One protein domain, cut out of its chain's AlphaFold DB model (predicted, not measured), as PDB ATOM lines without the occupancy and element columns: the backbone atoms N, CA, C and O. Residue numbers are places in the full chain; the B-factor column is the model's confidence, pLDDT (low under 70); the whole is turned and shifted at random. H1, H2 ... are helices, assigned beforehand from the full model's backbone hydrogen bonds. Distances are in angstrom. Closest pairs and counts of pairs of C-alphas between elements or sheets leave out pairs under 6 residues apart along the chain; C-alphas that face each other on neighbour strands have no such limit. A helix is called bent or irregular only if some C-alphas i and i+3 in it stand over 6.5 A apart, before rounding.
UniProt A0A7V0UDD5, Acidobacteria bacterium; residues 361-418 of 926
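What this domain is: This is residues 361 to 418 of the 926 residues of a protein of Acidobacteria bacterium (UniProt A0A7V0UDD5). Three short helices, H2, H3 and H4, make a small cluster with their centres in a triangle, while a fourth short helix, H1, lies away from them, joined by a long loop of residues 367 to 378. After H4, the longest helix by residues with 9, a tail of residues 405 to 418 has no named element, and Pro 418, where it ends, is one of the two residues whose C-alphas are farthest apart. The printed part has 58 residues with four named helices in the order H1, H2, H3, H4 and no named strand; the class is all helix, although the helices hold 28 of the 58 residues, under half. The whole is compact, with a radius of gyration of the C-alphas of 10.6 A, and its C-alphas span 31 by 26 by 18 A.

Where its parts are: Begin with H4, residues 396 to 404: find C-alpha 396 at (-25.775, -39.502, 3.990), from which the helix runs 8.9 A to C-alpha 404 at (-23.394, -47.944, 2.394). H4 is neither bent nor irregular, but only just: C-alphas 401 and 404 are 6.4 A apart. Before it comes H3, residues 387 to 392, 8.5 A from first to last C-alpha. H2, residues 379 to 385, is 10.0 A long by the same measure. Go back to C-alpha 361 at (-27.202, -29.164, 14.065) for H1, residues 361 to 366, 6.1 A long; it too is only just neither bent nor irregular, with C-alphas 363 and 366 6.3 A apart.

How they stand to each other: Look first at Pro 396 in H4: its C-alpha is 6.1 A from that of Ala 379, the closest pair of H4 and H2, which touch. These two run the same way at a steep tilt of 54 degrees. H3 and H4 only just touch, with 3 pairs of C-alphas within 8 A, and only at the corner by their link; their closest C-alphas are those of Val 389 and Pro 396, 7.1 A apart, and their lines are about perpendicular at 77 degrees. H2 and H3 also only just touch, again with 3 pairs and only at the corner; the closest C-alphas, of Leu 383 and Ala 390, are 5.2 A apart. They run opposite ways at a steep tilt of 61 degrees. H1 is apart from H2, H3 and H4. In H1, H2, H3 and H4, every O i to N i+4 pair is within hydrogen-bond range.

The domain as a whole: Compare Ala 364 with Pro 418 to find the two C-alphas farthest apart, at 32.3 A. The printed residues run from 361 to 418 with no cut. The link from H1 to H2, 12 residues, is long; those from H2 to H3 and from H3 to H4 are tight. Read the B-factor column for the model's confidence: the mean pLDDT of the printed part is 86.9, and residues 415 to 418 are under 70.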
ATOM      1  N   HIS A 361     -27.002 -29.977  15.262       92.94
ATOM      2  CA  HIS A 361     -27.202 -29.164  14.065       92.94
ATOM      3  C   HIS A 361     -27.031 -29.988  12.781       92.94
ATOM      4  O   HIS A 361     -27.849 -29.898  11.860       92.94
ATOM      5  N   PHE A 362     -25.986 -30.816  12.705       93.69
ATOM      6  CA  PHE A 362     -25.760 -31.689  11.557       93.69
ATOM      7  C   PHE A 362     -26.914 -32.673  11.347       93.69
ATOM      8  O   PHE A 362     -27.396 -32.813  10.222       93.69
ATOM      9  N   LEU A 363     -27.388 -33.313  12.416       92.62
ATOM     10  CA  LEU A 363     -28.490 -34.272  12.357       92.62
ATOM     11  C   LEU A 363     -29.827 -33.613  11.994       92.62
ATOM     12  O   LEU A 363     -30.597 -34.200  11.238       92.62
ATOM     13  N   ALA A 364     -30.101 -32.415  12.516       89.69
ATOM     14  CA  ALA A 364     -31.381 -31.735  12.317       89.69
ATOM     15  C   ALA A 364     -31.484 -30.987  10.979       89.69
ATOM     16  O   ALA A 364     -32.563 -30.938  10.391       89.69
ATOM     17  N   VAL A 365     -30.383 -30.385  10.517       89.50
ATOM     18  CA  VAL A 365     -30.375 -29.453   9.375       89.50
ATOM     19  C   VAL A 365     -29.278 -29.809   8.380       89.50
ATOM     20  O   VAL A 365     -29.533 -29.984   7.189       89.50
ATOM     21  N   GLY A 366     -28.042 -29.953   8.864       91.38
ATOM     22  CA  GLY A 366     -26.866 -30.003   8.001       91.38
ATOM     23  C   GLY A 366     -26.866 -31.136   6.983       91.38
ATOM     24  O   GLY A 366     -26.557 -30.915   5.814       91.38
ATOM     25  N   ALA A 367     -27.234 -32.339   7.411       91.50
ATOM     26  CA  ALA A 367     -27.282 -33.512   6.553       91.50
ATOM     27  C   ALA A 367     -28.296 -33.367   5.408       91.50
ATOM     28  O   ALA A 367     -27.996 -33.757   4.280       91.50
ATOM     29  N   ALA A 368     -29.461 -32.770   5.681       88.50
ATOM     30  CA  ALA A 368     -30.502 -32.537   4.681       88.50
ATOM     31  C   ALA A 368     -30.078 -31.490   3.634       88.50
ATOM     32  O   ALA A 368     -30.446 -31.591   2.468       88.50
ATOM     33  N   GLU A 369     -29.245 -30.524   4.024       91.19
ATOM     34  CA  GLU A 369     -28.639 -29.543   3.114       91.19
ATOM     35  C   GLU A 369     -27.382 -30.068   2.392       91.19
ATOM     36  O   GLU A 369     -26.704 -29.328   1.671       91.19
ATOM     37  N   GLY A 370     -27.029 -31.342   2.600       90.25
ATOM     38  CA  GLY A 370     -25.831 -31.954   2.033       90.25
ATOM     39  C   GLY A 370     -24.533 -31.336   2.560       90.25
ATOM     40  O   GLY A 370     -23.550 -31.266   1.825       90.25
ATOM     41  N   ARG A 371     -24.514 -30.831   3.799       93.19
ATOM     42  CA  ARG A 371     -23.291 -30.341   4.451       93.19
ATOM     43  C   ARG A 371     -22.418 -31.516   4.877       93.19
ATOM     44  O   ARG A 371     -22.926 -32.520   5.373       93.19
ATOM     45  N   SER A 372     -21.112 -31.379   4.707       94.44
ATOM     46  CA  SER A 372     -20.158 -32.405   5.119       94.44
ATOM     47  C   SER A 372     -19.981 -32.386   6.643       94.44
ATOM     48  O   SER A 372     -19.871 -31.301   7.211       94.44
ATOM     49  N   PRO A 373     -19.953 -33.547   7.320       93.62
ATOM     50  CA  PRO A 373     -19.734 -33.648   8.769       93.62
ATOM     51  C   PRO A 373     -18.281 -33.355   9.185       93.62
ATOM     52  O   PRO A 373     -18.016 -33.025  10.339       93.62
ATOM     53  N   GLY A 374     -17.342 -33.469   8.248       92.00
ATOM     54  CA  GLY A 374     -15.912 -33.297   8.465       92.00
ATOM     55  C   GLY A 374     -15.129 -33.450   7.156       92.00
ATOM     56  O   GLY A 374     -15.729 -33.703   6.106       92.00
ATOM     57  N   PRO A 375     -13.794 -33.306   7.202       89.06
ATOM     58  CA  PRO A 375     -12.929 -33.370   6.020       89.06
ATOM     59  C   PRO A 375     -12.920 -34.746   5.337       89.06
ATOM     60  O   PRO A 375     -12.724 -34.819   4.126       89.06
ATOM     61  N   ASP A 376     -13.186 -35.821   6.077       87.50
ATOM     62  CA  ASP A 376     -13.060 -37.201   5.588       87.50
ATOM     63  C   ASP A 376     -14.360 -37.787   5.016       87.50
ATOM     64  O   ASP A 376     -14.412 -38.968   4.667       87.50
ATOM     65  N   PHE A 377     -15.412 -36.968   4.897       90.81
ATOM     66  CA  PHE A 377     -16.687 -37.361   4.299       90.81
ATOM     67  C   PHE A 377     -17.314 -36.208   3.500       90.81
ATOM     68  O   PHE A 377     -17.835 -35.245   4.065       90.81
ATOM     69  N   ASP A 378     -17.320 -36.316   2.174       91.19
ATOM     70  CA  ASP A 378     -17.969 -35.371   1.266       91.19
ATOM     71  C   ASP A 378     -19.428 -35.781   1.041       91.19
ATOM     72  O   ASP A 378     -19.761 -36.585   0.164       91.19
ATOM     73  N   ALA A 379     -20.321 -35.186   1.836       92.25
ATOM     74  CA  ALA A 379     -21.748 -35.482   1.782       92.25
ATOM     75  C   ALA A 379     -22.372 -35.156   0.417       92.25
ATOM     76  O   ALA A 379     -23.233 -35.902  -0.054       92.25
ATOM     77  N   ARG A 380     -21.936 -34.081  -0.253       90.56
ATOM     78  CA  ARG A 380     -22.488 -33.698  -1.563       90.56
ATOM     79  C   ARG A 380     -22.093 -34.707  -2.622       90.56
ATOM     80  O   ARG A 380     -22.952 -35.163  -3.375       90.56
ATOM     81  N   ARG A 381     -20.814 -35.078  -2.664       89.25
ATOM     82  CA  ARG A 381     -20.313 -36.068  -3.616       89.25
ATOM     83  C   ARG A 381     -20.899 -37.448  -3.352       89.25
ATOM     84  O   ARG A 381     -21.258 -38.137  -4.304       89.25
ATOM     85  N   TYR A 382     -21.069 -37.816  -2.082       91.88
ATOM     86  CA  TYR A 382     -21.768 -39.038  -1.703       91.88
ATOM     87  C   TYR A 382     -23.190 -39.058  -2.273       91.88
ATOM     88  O   TYR A 382     -23.552 -40.011  -2.955       91.88
ATOM     89  N   LEU A 383     -23.978 -37.998  -2.071       91.38
ATOM     90  CA  LEU A 383     -25.350 -37.910  -2.585       91.38
ATOM     91  C   LEU A 383     -25.412 -37.869  -4.122       91.38
ATOM     92  O   LEU A 383     -26.299 -38.477  -4.713       91.38
ATOM     93  N   GLN A 384     -24.458 -37.208  -4.783       89.50
ATOM     94  CA  GLN A 384     -24.365 -37.185  -6.250       89.50
ATOM     95  C   GLN A 384     -24.052 -38.564  -6.844       89.50
ATOM     96  O   GLN A 384     -24.623 -38.933  -7.868       89.50
ATOM     97  N   ALA A 385     -23.159 -39.326  -6.209       88.88
ATOM     98  CA  ALA A 385     -22.808 -40.679  -6.640       88.88
ATOM     99  C   ALA A 385     -23.899 -41.713  -6.306       88.88
ATOM    100  O   ALA A 385     -23.947 -42.777  -6.920       88.88
ATOM    101  N   ASN A 386     -24.771 -41.403  -5.344       90.19
ATOM    102  CA  ASN A 386     -25.773 -42.306  -4.786       90.19
ATOM    103  C   ASN A 386     -27.171 -41.681  -4.889       90.19
ATOM    104  O   ASN A 386     -27.764 -41.253  -3.894       90.19
ATOM    105  N   ALA A 387     -27.688 -41.607  -6.118       90.81
ATOM    106  CA  ALA A 387     -28.962 -40.952  -6.416       90.81
ATOM    107  C   ALA A 387     -30.156 -41.568  -5.661       90.81
ATOM    108  O   ALA A 387     -31.110 -40.861  -5.350       90.81
ATOM    109  N   ASP A 388     -30.093 -42.860  -5.335       93.12
ATOM    110  CA  ASP A 388     -31.079 -43.566  -4.515       93.12
ATOM    111  C   ASP A 388     -31.147 -43.009  -3.083       93.12
ATOM    112  O   ASP A 388     -32.234 -42.763  -2.563       93.12
ATOM    113  N   VAL A 389     -29.993 -42.719  -2.476       92.25
ATOM    114  CA  VAL A 389     -29.902 -42.118  -1.134       92.25
ATOM    115  C   VAL A 389     -30.409 -40.682  -1.156       92.25
ATOM    116  O   VAL A 389     -31.166 -40.279  -0.272       92.25
ATOM    117  N   ALA A 390     -30.037 -39.924  -2.192       89.81
ATOM    118  CA  ALA A 390     -30.507 -38.556  -2.381       89.81
ATOM    119  C   ALA A 390     -32.034 -38.488  -2.545       89.81
ATOM    120  O   ALA A 390     -32.679 -37.647  -1.925       89.81
ATOM    121  N   GLN A 391     -32.624 -39.401  -3.326       90.38
ATOM    122  CA  GLN A 391     -34.077 -39.490  -3.506       90.38
ATOM    123  C   GLN A 391     -34.804 -39.924  -2.231       90.38
ATOM    124  O   GLN A 391     -35.906 -39.447  -1.965       90.38
ATOM    125  N   ALA A 392     -34.192 -40.799  -1.430       90.56
ATOM    126  CA  ALA A 392     -34.756 -41.243  -0.160       90.56
ATOM    127  C   ALA A 392     -34.697 -40.169   0.945       90.56
ATOM    128  O   ALA A 392     -35.353 -40.327   1.973       90.56
ATOM    129  N   GLY A 393     -33.916 -39.093   0.760       87.75
ATOM    130  CA  GLY A 393     -33.775 -38.009   1.739       87.75
ATOM    131  C   GLY A 393     -33.134 -38.447   3.061       87.75
ATOM    132  O   GLY A 393     -33.338 -37.808   4.092       87.75
ATOM    133  N   VAL A 394     -32.394 -39.559   3.056       90.50
ATOM    134  CA  VAL A 394     -31.753 -40.114   4.255       90.50
ATOM    135  C   VAL A 394     -30.447 -39.372   4.526       90.50
ATOM    136  O   VAL A 394     -29.725 -39.004   3.602       90.50
ATOM    137  N   ASN A 395     -30.109 -39.186   5.806       94.12
ATOM    138  CA  ASN A 395     -28.822 -38.621   6.206       94.12
ATOM    139  C   ASN A 395     -27.663 -39.428   5.571       94.12
ATOM    140  O   ASN A 395     -27.561 -40.633   5.826       94.12
ATOM    141  N   PRO A 396     -26.781 -38.793   4.776       94.62
ATOM    142  CA  PRO A 396     -25.775 -39.502   3.990       94.62
ATOM    143  C   PRO A 396     -24.732 -40.215   4.855       94.62
ATOM    144  O   PRO A 396     -24.338 -41.333   4.524       94.62
ATOM    145  N   LEU A 397     -24.323 -39.621   5.984       95.44
ATOM    146  CA  LEU A 397     -23.368 -40.255   6.894       95.44
ATOM    147  C   LEU A 397     -24.009 -41.462   7.589       95.44
ATOM    148  O   LEU A 397     -23.435 -42.546   7.577       95.44
ATOM    149  N   LEU A 398     -25.223 -41.318   8.130       95.06
ATOM    150  CA  LEU A 398     -25.916 -42.443   8.772       95.06
ATOM    151  C   LEU A 398     -26.215 -43.575   7.781       95.06
ATOM    152  O   LEU A 398     -26.068 -44.745   8.132       95.06
ATOM    153  N   HIS A 399     -26.584 -43.245   6.539       95.06
ATOM    154  CA  HIS A 399     -26.746 -44.234   5.477       95.06
ATOM    155  C   HIS A 399     -25.434 -44.980   5.208       95.06
ATOM    156  O   HIS A 399     -25.416 -46.212   5.170       95.06
ATOM    157  N   TYR A 400     -24.326 -44.249   5.057       95.25
ATOM    158  CA  TYR A 400     -23.015 -44.852   4.847       95.25
ATOM    159  C   TYR A 400     -22.629 -45.800   5.990       95.25
ATOM    160  O   TYR A 400     -22.230 -46.935   5.727       95.25
ATOM    161  N   LEU A 401     -22.800 -45.369   7.241       93.06
ATOM    162  CA  LEU A 401     -22.439 -46.158   8.420       93.06
ATOM    163  C   LEU A 401     -23.277 -47.434   8.566       93.06
ATOM    164  O   LEU A 401     -22.742 -48.461   8.978       93.06
ATOM    165  N   ARG A 402     -24.570 -47.381   8.223       93.25
ATOM    166  CA  ARG A 402     -25.516 -48.490   8.444       93.25
ATOM    167  C   ARG A 402     -25.593 -49.486   7.291       93.25
ATOM    168  O   ARG A 402     -25.762 -50.673   7.552       93.25
ATOM    169  N   SER A 403     -25.456 -49.015   6.051       91.06
ATOM    170  CA  SER A 403     -25.644 -49.844   4.848       91.06
ATOM    171  C   SER A 403     -24.579 -49.586   3.783       91.06
ATOM    172  O   SER A 403     -23.998 -50.521   3.229       91.06
ATOM    173  N   GLY A 404     -24.254 -48.316   3.517       89.06
ATOM    174  CA  GLY A 404     -23.394 -47.944   2.394       89.06
ATOM    175  C   GLY A 404     -21.981 -48.534   2.463       89.06
ATOM    176  O   GLY A 404     -21.427 -48.901   1.428       89.06
ATOM    177  N   ARG A 405     -21.414 -48.690   3.664       89.50
ATOM    178  CA  ARG A 405     -20.099 -49.313   3.868       89.50
ATOM    179  C   ARG A 405     -20.097 -50.791   3.476       89.50
ATOM    180  O   ARG A 405     -19.160 -51.237   2.822       89.50
ATOM    181  N   THR A 406     -21.137 -51.541   3.842       87.56
ATOM    182  CA  THR A 406     -21.280 -52.959   3.462       87.56
ATOM    183  C   THR A 406     -21.630 -53.137   1.988       87.56
ATOM    184  O   THR A 406     -21.276 -54.147   1.393       87.56
ATOM    185  N   GLU A 407     -22.260 -52.132   1.381       88.69
ATOM    186  CA  GLU A 407     -22.556 -52.078  -0.057       88.69
ATOM    187  C   GLU A 407     -21.348 -51.647  -0.912       88.69
ATOM    188  O   GLU A 407     -21.457 -51.559  -2.132       88.69
ATOM    189  N   GLY A 408     -20.189 -51.364  -0.303       84.94
ATOM    190  CA  GLY A 408     -18.974 -50.956  -1.016       84.94
ATOM    191  C   GLY A 408     -18.979 -49.508  -1.526       84.94
ATOM    192  O   GLY A 408     -18.122 -49.138  -2.333       84.94
ATOM    193  N   ARG A 409     -19.915 -48.668  -1.059       87.12
ATOM    194  CA  ARG A 409     -19.963 -47.237  -1.399       87.12
ATOM    195  C   ARG A 409     -18.754 -46.513  -0.798       87.12
ATOM    196  O   ARG A 409     -18.216 -46.922   0.227       87.12
ATOM    197  N   GLN A 410     -18.324 -45.422  -1.427       84.50
ATOM    198  CA  GLN A 410     -17.163 -44.641  -0.984       84.50
ATOM    199  C   GLN A 410     -17.618 -43.410  -0.186       84.50
ATOM    200  O   GLN A 410     -18.542 -42.742  -0.642       84.50
ATOM    201  N   PRO A 411     -16.993 -43.082   0.963       81.88
ATOM    202  CA  PRO A 411     -17.354 -41.901   1.756       81.88
ATOM    203  C   PRO A 411     -16.907 -40.582   1.104       81.88
ATOM    204  O   PRO A 411     -17.542 -39.561   1.337       81.88
ATOM    205  N   TYR A 412     -15.879 -40.639   0.240       83.25
ATOM    206  CA  TYR A 412     -15.183 -39.513  -0.407       83.25
ATOM    207  C   TYR A 412     -14.597 -38.496   0.594       83.25
ATOM    208  O   TYR A 412     -15.286 -38.028   1.482       83.25
ATOM    209  N   SER A 413     -13.332 -38.101   0.446       80.38
ATOM    210  CA  SER A 413     -12.748 -37.017   1.256       80.38
ATOM    211  C   SER A 413     -12.895 -35.674   0.533       80.38
ATOM    212  O   SER A 413     -12.807 -35.623  -0.698       80.38
ATOM    213  N   LEU A 414     -13.098 -34.592   1.295       70.75
ATOM    214  CA  LEU A 414     -13.002 -33.215   0.792       70.75
ATOM    215  C   LEU A 414     -11.567 -32.872   0.386       70.75
ATOM    216  O   LEU A 414     -11.346 -31.999  -0.451       70.75
ATOM    217  N   VAL A 415     -10.591 -33.579   0.956       61.12
ATOM    218  CA  VAL A 415      -9.211 -33.498   0.512       61.12
ATOM    219  C   VAL A 415      -9.035 -34.426  -0.686       61.12
ATOM    220  O   VAL A 415      -9.028 -35.647  -0.561       61.12
ATOM    221  N   SER A 416      -8.765 -33.861  -1.860       45.84
ATOM    222  CA  SER A 416      -8.083 -34.587  -2.939       45.84
ATOM    223  C   SER A 416      -6.571 -34.648  -2.691       45.84
ATOM    224  O   SER A 416      -5.774 -34.549  -3.622       45.84
ATOM    225  N   ALA A 417      -6.157 -34.786  -1.427       35.84
ATOM    226  CA  ALA A 417      -4.786 -35.131  -1.107       35.84
ATOM    227  C   ALA A 417      -4.658 -36.633  -1.343       35.84
ATOM    228  O   ALA A 417      -5.376 -37.421  -0.722       35.84
ATOM    229  N   PRO A 418      -3.746 -37.075  -2.214       31.33
ATOM    230  CA  PRO A 418      -3.307 -38.438  -2.101       31.33
ATOM    231  C   PRO A 418      -2.564 -38.523  -0.759       31.33
ATOM    232  O   PRO A 418      -1.513 -37.907  -0.611       31.33
TER     233      PRO A 418